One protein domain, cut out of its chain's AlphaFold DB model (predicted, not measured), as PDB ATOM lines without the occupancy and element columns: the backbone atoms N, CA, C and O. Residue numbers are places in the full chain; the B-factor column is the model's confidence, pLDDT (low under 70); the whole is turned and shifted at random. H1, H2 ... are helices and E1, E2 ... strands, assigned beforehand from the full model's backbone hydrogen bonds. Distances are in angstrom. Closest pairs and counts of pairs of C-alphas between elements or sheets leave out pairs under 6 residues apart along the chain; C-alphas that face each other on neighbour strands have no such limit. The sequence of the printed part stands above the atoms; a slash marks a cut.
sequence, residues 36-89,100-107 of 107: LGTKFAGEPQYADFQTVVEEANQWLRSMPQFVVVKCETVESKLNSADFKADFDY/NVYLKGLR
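This is residues 36 to 89 and 100 to 107 of the 107 residues of an uncharacterized protein of Pomacea canaliculata (UniProt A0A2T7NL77). The domain is folded like a long, loose U: one arm is the small hairpin E1 E2 followed by the helix H1, and the other is a two-stranded ribbon of E3 and E4 running back alongside. Residues 49 to 56 of H1 come near E4, while residues 61 to 67 stick out where the printed part turns from one arm to the other. The printed part has 62 residues, with one named helix and four named strands in the order E1, E2, H1, E3, E4; both two-stranded sheets, E1 - E2 and E3 - E4, are antiparallel. The class is mixed, helices and strands, with under half of the residues in named elements. The whole is loose, with a radius of gyration of the C-alphas of 14.2 A, and only just elongated, spanning 43 by 25 by 14 A.

E1, residues 36 to 38, and E2, residues 44 to 46, form a hairpin, antiparallel at 162 degrees; N 36 and O 45 are within hydrogen-bond range at 2.7 A. In H1, residues 49 to 62, every O i to N i+4 pair is within hydrogen-bond range. E3, residues 73 to 77, and E4, residues 102 to 106, are antiparallel at 149 degrees, with N 103 and O 76 within hydrogen-bond range at 2.8 A. The closest C-alphas of H1 and E4, those of Val 52 and Leu 106, are 6.9 A apart. E1 and E2 are each apart from E3 and E4.

E1 begins at C-alpha 36 (212.117, 17.240, 16.270) and is 7.2 A long; E2 is 6.4 A. H1 measures 20.4 A, ending at C-alpha 62 (214.693, -3.782, 29.253). E3 is 13.4 A and E4 13.3 A long, E4 ending at C-alpha 106 (203.779, 1.275, 16.779).

The two farthest C-alphas, those of Ala 41 and Gln 65, are 44.6 A apart. Residues 90 to 99 are not printed; C-alphas 89 and 100 are 16.8 A apart across this cut. Of the links printed whole, none is long. The model's pLDDT is under 70 at residues 38 to 43 and 80 to 89.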
ATOM      1  N   LEU A  36     210.791  16.629  16.409       83.00
ATOM      2  CA  LEU A  36     212.117  17.240  16.270       83.00
ATOM      3  C   LEU A  36     212.060  18.775  16.212       83.00
ATOM      4  O   LEU A  36     213.099  19.429  16.254       83.00
ATOM      5  N   GLY A  37     210.859  19.352  16.124       75.69
ATOM      6  CA  GLY A  37     210.623  20.792  16.041       75.69
ATOM      7  C   GLY A  37     209.668  21.143  14.906       75.69
ATOM      8  O   GLY A  37     208.965  20.284  14.383       75.69
ATOM      9  N   THR A  38     209.646  22.411  14.509       69.88
ATOM     10  CA  THR A  38     208.854  22.907  13.377       69.88
ATOM     11  C   THR A  38     209.781  23.355  12.249       69.88
ATOM     12  O   THR A  38     210.803  24.000  12.490       69.88
ATOM     13  N   LYS A  39     209.453  23.012  10.996       63.41
ATOM     14  CA  LYS A  39     210.148  23.575   9.824       63.41
ATOM     15  C   LYS A  39     209.538  24.922   9.421       63.41
ATOM     16  O   LYS A  39     208.440  25.278   9.853       63.41
ATOM     17  N   PHE A  40     210.256  25.651   8.558       50.25
ATOM     18  CA  PHE A  40     209.825  26.887   7.885       50.25
ATOM     19  C   PHE A  40     208.532  26.664   7.076       50.25
ATOM     20  O   PHE A  40     208.587  26.391   5.884       50.25
ATOM     21  N   ALA A  41     207.395  26.713   7.769       60.59
ATOM     22  CA  ALA A  41     206.002  26.730   7.296       60.59
ATOM     23  C   ALA A  41     205.019  26.429   8.450       60.59
ATOM     24  O   ALA A  41     203.811  26.454   8.237       60.59
ATOM     25  N   GLY A  42     205.509  26.123   9.661       63.50
ATOM     26  CA  GLY A  42     204.660  25.770  10.803       63.50
ATOM     27  C   GLY A  42     204.298  24.286  10.865       63.50
ATOM     28  O   GLY A  42     203.617  23.880  11.797       63.50
ATOM     29  N   GLU A  43     204.780  23.466   9.925       68.19
ATOM     30  CA  GLU A  43     204.592  22.017   9.981       68.19
ATOM     31  C   GLU A  43     205.609  21.363  10.934       68.19
ATOM     32  O   GLU A  43     206.811  21.670  10.867       68.19
ATOM     33  N   PRO A  44     205.154  20.461  11.819       73.62
ATOM     34  CA  PRO A  44     206.013  19.705  12.719       73.62
ATOM     35  C   PRO A  44     206.879  18.729  11.917       73.62
ATOM     36  O   PRO A  44     206.415  18.049  11.000       73.62
ATOM     37  N   GLN A  45     208.149  18.628  12.283       81.12
ATOM     38  CA  GLN A  45     209.016  17.557  11.826       81.12
ATOM     39  C   GLN A  45     209.069  16.483  12.901       81.12
ATOM     40  O   GLN A  45     209.402  16.769  14.047       81.12
ATOM     41  N   TYR A  46     208.801  15.242  12.517       85.56
ATOM     42  CA  TYR A  46     208.973  14.084  13.385       85.56
ATOM     43  C   TYR A  46     210.216  13.292  12.999       85.56
ATOM     44  O   TYR A  46     210.720  13.417  11.880       85.56
ATOM     45  N   ALA A  47     210.707  12.501  13.949       85.38
ATOM     46  CA  ALA A  47     211.715  11.488  13.702       85.38
ATOM     47  C   ALA A  47     211.193  10.420  12.729       85.38
ATOM     48  O   ALA A  47     209.984  10.226  12.579       85.38
ATOM     49  N   ASP A  48     212.116   9.726  12.069       87.75
ATOM     50  CA  ASP A  48     211.766   8.641  11.161       87.75
ATOM     51  C   ASP A  48     211.121   7.482  11.924       87.75
ATOM     52  O   ASP A  48     211.476   7.187  13.062       87.75
ATOM     53  N   PHE A  49     210.218   6.749  11.273       87.88
ATOM     54  CA  PHE A  49     209.551   5.606  11.904       87.88
ATOM     55  C   PHE A  49     210.538   4.522  12.376       87.88
ATOM     56  O   PHE A  49     210.251   3.778  13.309       87.88
ATOM     57  N   GLN A  50     211.731   4.457  11.780       91.75
ATOM     58  CA  GLN A  50     212.798   3.575  12.246       91.75
ATOM     59  C   GLN A  50     213.161   3.830  13.718       91.75
ATOM     60  O   GLN A  50     213.372   2.868  14.455       91.75
ATOM     61  N   THR A  51     213.159   5.086  14.181       90.31
ATOM     62  CA  THR A  51     213.497   5.398  15.578       90.31
ATOM     63  C   THR A  51     212.463   4.821  16.545       90.31
ATOM     64  O   THR A  51     212.820   4.375  17.626       90.31
ATOM     65  N   VAL A  52     211.193   4.749  16.132       91.69
ATOM     66  CA  VAL A  52     210.104   4.129  16.908       91.69
ATOM     67  C   VAL A  52     210.350   2.633  17.100       91.69
ATOM     68  O   VAL A  52     210.188   2.101  18.196       91.69
ATOM     69  N   VAL A  53     210.782   1.946  16.040       93.81
ATOM     70  CA  VAL A  53     211.113   0.514  16.091       93.81
ATOM     71  C   VAL A  53     212.336   0.270  16.979       93.81
ATOM     72  O   VAL A  53     212.382  -0.703  17.734       93.81
ATOM     73  N   GLU A  54     213.340   1.140  16.909       96.44
ATOM     74  CA  GLU A  54     214.528   1.062  17.761       96.44
ATOM     75  C   GLU A  54     214.179   1.262  19.242       96.44
ATOM     76  O   GLU A  54     214.615   0.459  20.072       96.44
ATOM     77  N   GLU A  55     213.347   2.255  19.565       94.44
ATOM     78  CA  GLU A  55     212.841   2.510  20.922       94.44
ATOM     79  C   GLU A  55     212.031   1.324  21.460       94.44
ATOM     80  O   GLU A  55     212.293   0.858  22.571       94.44
ATOM     81  N   ALA A  56     211.126   0.761  20.655       94.00
ATOM     82  CA  ALA A  56     210.353  -0.421  21.032       94.00
ATOM     83  C   ALA A  56     211.254  -1.626  21.339       94.00
ATOM     84  O   ALA A  56     211.095  -2.304  22.356       94.00
ATOM     85  N   ASN A  57     212.268  -1.864  20.504       95.12
ATOM     86  CA  ASN A  57     213.231  -2.937  20.732       95.12
ATOM     87  C   ASN A  57     214.099  -2.700  21.976       95.12
ATOM     88  O   ASN A  57     214.474  -3.654  22.658       95.12
ATOM     89  N   GLN A  58     214.473  -1.455  22.270       96.38
ATOM     90  CA  GLN A  58     215.198  -1.123  23.500       96.38
ATOM     91  C   GLN A  58     214.321  -1.358  24.733       96.38
ATOM     92  O   GLN A  58     214.780  -1.974  25.697       96.38
ATOM     93  N   TRP A  59     213.054  -0.949  24.671       93.94
ATOM     94  CA  TRP A  59     212.080  -1.180  25.733       93.94
ATOM     95  C   TRP A  59     211.873  -2.677  25.999       93.94
ATOM     96  O   TRP A  59     212.015  -3.112  27.142       93.94
ATOM     97  N   LEU A  60     211.674  -3.492  24.957       93.25
ATOM     98  CA  LEU A  60     211.534  -4.951  25.084       93.25
ATOM     99  C   LEU A  60     212.767  -5.610  25.714       93.25
ATOM    100  O   LEU A  60     212.634  -6.457  26.592       93.25
ATOM    101  N   ARG A  61     213.981  -5.186  25.331       95.19
ATOM    102  CA  ARG A  61     215.221  -5.684  25.959       95.19
ATOM    103  C   ARG A  61     215.313  -5.328  27.442       95.19
ATOM    104  O   ARG A  61     215.927  -6.072  28.198       95.19
ATOM    105  N   SER A  62     214.730  -4.201  27.848       94.81
ATOM    106  CA  SER A  62     214.693  -3.782  29.253       94.81
ATOM    107  C   SER A  62     213.631  -4.513  30.082       94.81
ATOM    108  O   SER A  62     213.696  -4.471  31.309       94.81
ATOM    109  N   MET A  63     212.680  -5.198  29.435       90.94
ATOM    110  CA  MET A  63     211.573  -5.887  30.095       90.94
ATOM    111  C   MET A  63     211.496  -7.364  29.685       90.94
ATOM    112  O   MET A  63     210.591  -7.759  28.945       90.94
ATOM    113  N   PRO A  64     212.422  -8.208  30.183       89.56
ATOM    114  CA  PRO A  64     212.508  -9.619  29.802       89.56
ATOM    115  C   PRO A  64     211.283 -10.446  30.216       89.56
ATOM    116  O   PRO A  64     211.121 -11.565  29.741       89.56
ATOM    117  N   GLN A  65     210.426  -9.918  31.093       88.06
ATOM    118  CA  GLN A  65     209.172 -10.561  31.467       88.06
ATOM    119  C   GLN A  65     208.117 -10.517  30.351       88.06
ATOM    120  O   GLN A  65     207.211 -11.341  30.359       88.06
ATOM    121  N   PHE A  66     208.195  -9.577  29.404       87.19
ATOM    122  CA  PHE A  66     207.185  -9.442  28.353       87.19
ATOM    123  C   PHE A  66     207.597 -10.156  27.063       87.19
ATOM    124  O   PHE A  66     208.758 -10.149  26.659       87.19
ATOM    125  N   VAL A  67     206.605 -10.724  26.377       88.19
ATOM    126  CA  VAL A  67     206.741 -11.301  25.035       88.19
ATOM    127  C   VAL A  67     205.787 -10.570  24.097       88.19
ATOM    128  O   VAL A  67     204.638 -10.305  24.450       88.19
ATOM    129  N   VAL A  68     206.259 -10.248  22.893       91.12
ATOM    130  CA  VAL A  68     205.428  -9.609  21.866       91.12
ATOM    131  C   VAL A  68     204.433 -10.626  21.318       91.12
ATOM    132  O   VAL A  68     204.823 -11.605  20.688       91.12
ATOM    133  N   VAL A  69     203.143 -10.377  21.542       91.94
ATOM    134  CA  VAL A  69     202.050 -11.214  21.016       91.94
ATOM    135  C   VAL A  69     201.532 -10.676  19.683       91.94
ATOM    136  O   VAL A  69     201.219 -11.438  18.771       91.94
ATOM    137  N   LYS A  70     201.442  -9.353  19.564       92.56
ATOM    138  CA  LYS A  70     200.961  -8.651  18.379       92.56
ATOM    139  C   LYS A  70     201.782  -7.381  18.214       92.56
ATOM    140  O   LYS A  70     202.163  -6.775  19.207       92.56
ATOM    141  N   CYS A  71     202.046  -7.021  16.965       93.56
ATOM    142  CA  CYS A  71     202.672  -5.762  16.613       93.56
ATOM    143  C   CYS A  71     201.905  -5.154  15.439       93.56
ATOM    144  O   CYS A  71     201.718  -5.816  14.412       93.56
ATOM    145  N   GLU A  72     201.410  -3.934  15.601       92.69
ATOM    146  CA  GLU A  72     200.639  -3.234  14.581       92.69
ATOM    147  C   GLU A  72     200.976  -1.747  14.527       92.69
ATOM    148  O   GLU A  72     201.494  -1.152  15.468       92.69
ATOM    149  N   THR A  73     200.684  -1.123  13.391       90.12
ATOM    150  CA  THR A  73     200.819   0.326  13.271       90.12
ATOM    151  C   THR A  73     199.515   0.994  13.655       90.12
ATOM    152  O   THR A  73     198.464   0.626  13.126       90.12
ATOM    153  N   VAL A  74     199.595   2.008  14.506       89.88
ATOM    154  CA  VAL A  74     198.451   2.820  14.931       89.88
ATOM    155  C   VAL A  74     198.585   4.232  14.376       89.88
ATOM    156  O   VAL A  74     199.685   4.770  14.285       89.88
ATOM    157  N   GLU A  75     197.474   4.836  13.966       86.50
ATOM    158  CA  GLU A  75     197.451   6.205  13.450       86.50
ATOM    159  C   GLU A  75     196.740   7.108  14.456       86.50
ATOM    160  O   GLU A  75     195.595   6.854  14.830       86.50
ATOM    161  N   SER A  76     197.420   8.169  14.893       82.19
ATOM    162  CA  SER A  76     196.849   9.208  15.747       82.19
ATOM    163  C   SER A  76     196.738  10.505  14.957       82.19
ATOM    164  O   SER A  76     197.657  10.903  14.236       82.19
ATOM    165  N   LYS A  77     195.586  11.166  15.057       80.56
ATOM    166  CA  LYS A  77     195.391  12.478  14.447       80.56
ATOM    167  C   LYS A  77     196.168  13.511  15.260       80.56
ATOM    168  O   LYS A  77     196.103  13.524  16.486       80.56
ATOM    169  N   LEU A  78     196.878  14.395  14.571       74.81
ATOM    170  CA  LEU A  78     197.515  15.532  15.215       74.81
ATOM    171  C   LEU A  78     196.513  16.670  15.374       74.81
ATOM    172  O   LEU A  78     195.770  16.997  14.440       74.81
ATOM    173  N   ASN A  79     196.529  17.307  16.538       73.12
ATOM    174  CA  ASN A  79     195.792  18.541  16.747       73.12
ATOM    175  C   ASN A  79     196.412  19.653  15.881       73.12
ATOM    176  O   ASN A  79     197.618  19.886  15.901       73.12
ATOM    177  N   SER A  80     195.588  20.340  15.087       66.31
ATOM    178  CA  SER A  80     196.047  21.384  14.161       66.31
ATOM    179  C   SER A  80     196.645  22.617  14.851       66.31
ATOM    180  O   SER A  80     197.306  23.404  14.181       66.31
ATOM    181  N   ALA A  81     196.391  22.821  16.149       67.31
ATOM    182  CA  ALA A  81     196.858  23.987  16.897       67.31
ATOM    183  C   ALA A  81     198.271  23.809  17.472       67.31
ATOM    184  O   ALA A  81     199.046  24.763  17.480       67.31
ATOM    185  N   ASP A  82     198.608  22.613  17.956       68.38
ATOM    186  CA  ASP A  82     199.878  22.346  18.645       68.38
ATOM    187  C   ASP A  82     200.664  21.163  18.068       68.38
ATOM    188  O   ASP A  82     201.773  20.882  18.529       68.38
ATOM    189  N   PHE A  83     200.113  20.490  17.053       68.69
ATOM    190  CA  PHE A  83     200.684  19.310  16.420       68.69
ATOM    191  C   PHE A  83     201.119  18.247  17.430       68.69
ATOM    192  O   PHE A  83     202.151  17.591  17.284       68.69
ATOM    193  N   LYS A  84     200.342  18.066  18.491       67.31
ATOM    194  CA  LYS A  84     200.510  16.923  19.383       67.31
ATOM    195  C   LYS A  84     199.557  15.816  18.973       67.31
ATOM    196  O   LYS A  84     198.493  16.079  18.411       67.31
ATOM    197  N   ALA A  85     199.987  14.579  19.206       66.06
ATOM    198  CA  ALA A  85     199.122  13.422  19.053       66.06
ATOM    199  C   ALA A  85     197.948  13.581  20.016       66.06
ATOM    200  O   ALA A  85     198.148  13.761  21.219       66.06
ATOM    201  N   ASP A  86     196.745  13.587  19.454       63.50
ATOM    202  CA  ASP A  86     195.527  13.616  20.236       63.50
ATOM    203  C   ASP A  86     195.272  12.195  20.751       63.50
ATOM    204  O   ASP A  86     194.970  11.274  19.982       63.50
ATOM    205  N   PHE A  87     195.517  12.002  22.047       61.84
ATOM    206  CA  PHE A  87     195.281  10.741  22.751       61.84
ATOM    207  C   PHE A  87     193.912  10.711  23.433       61.84
ATOM    208  O   PHE A  87     193.544   9.675  23.992       61.84
ATOM    209  N   ASP A  88     193.150  11.812  23.388       54.88
ATOM    210  CA  ASP A  88     191.792  11.822  23.909       54.88
ATOM    211  C   ASP A  88     190.897  11.064  22.921       54.88
ATOM    212  O   ASP A  88     190.427  11.567  21.901       54.88
ATOM    213  N   TYR A  89     190.675   9.786  23.227       45.97
ATOM    214  CA  TYR A  89     189.728   8.909  22.547       45.97
ATOM    215  C   TYR A  89     188.295   9.395  22.793       45.97
ATOM    216  O   TYR A  89     187.546   8.810  23.572       45.97
ATOM    217  N   ASN A 100     194.305  17.758   7.471       70.12
ATOM    218  CA  ASN A 100     194.502  16.790   8.553       70.12
ATOM    219  C   ASN A 100     195.911  16.199   8.438       70.12
ATOM    220  O   ASN A 100     196.304  15.756   7.358       70.12
ATOM    221  N   VAL A 101     196.649  16.173   9.546       71.62
ATOM    222  CA  VAL A 101     197.949  15.501   9.634       71.62
ATOM    223  C   VAL A 101     197.809  14.340  10.610       71.62
ATOM    224  O   VAL A 101     197.217  14.490  11.678       71.62
ATOM    225  N   TYR A 102     198.329  13.182  10.220       78.00
ATOM    226  CA  TYR A 102     198.303  11.962  11.017       78.00
ATOM    227  C   TYR A 102     199.729  11.561  11.372       78.00
ATOM    228  O   TYR A 102     200.642  11.703  10.555       78.00
ATOM    229  N   LEU A 103     199.903  11.054  12.586       82.75
ATOM    230  CA  LEU A 103     201.146  10.493  13.083       82.75
ATOM    231  C   LEU A 103     201.002   8.981  13.203       82.75
ATOM    232  O   LEU A 103     200.054   8.480  13.807       82.75
ATOM    233  N   LYS A 104     201.962   8.259  12.630       86.94
ATOM    234  CA  LYS A 104     201.992   6.801  12.646       86.94
ATOM    235  C   LYS A 104     202.894   6.310  13.774       86.94
ATOM    236  O   LYS A 104     204.084   6.616  13.778       86.94
ATOM    237  N   GLY A 105     202.319   5.568  14.712       89.19
ATOM    238  CA  GLY A 105     202.998   4.902  15.820       89.19
ATOM    239  C   GLY A 105     203.020   3.379  15.673       89.19
ATOM    240  O   GLY A 105     202.486   2.819  14.710       89.19
ATOM    241  N   LEU A 106     203.654   2.724  16.640       93.00
ATOM    242  CA  LEU A 106     203.779   1.275  16.779       93.00
ATOM    243  C   LEU A 106     203.110   0.837  18.085       93.00
ATOM    244  O   LEU A 106     203.339   1.482  19.104       93.00
ATOM    245  N   ARG A 107     202.325  -0.238  18.047       92.00
ATOM    246  CA  ARG A 107     201.698  -0.880  19.208       92.00
ATOM    247  C   ARG A 107     202.037  -2.362  19.242       92.00
ATOM    248  O   ARG A 107     202.042  -2.972  18.147       92.00
TER     249      ARG A 107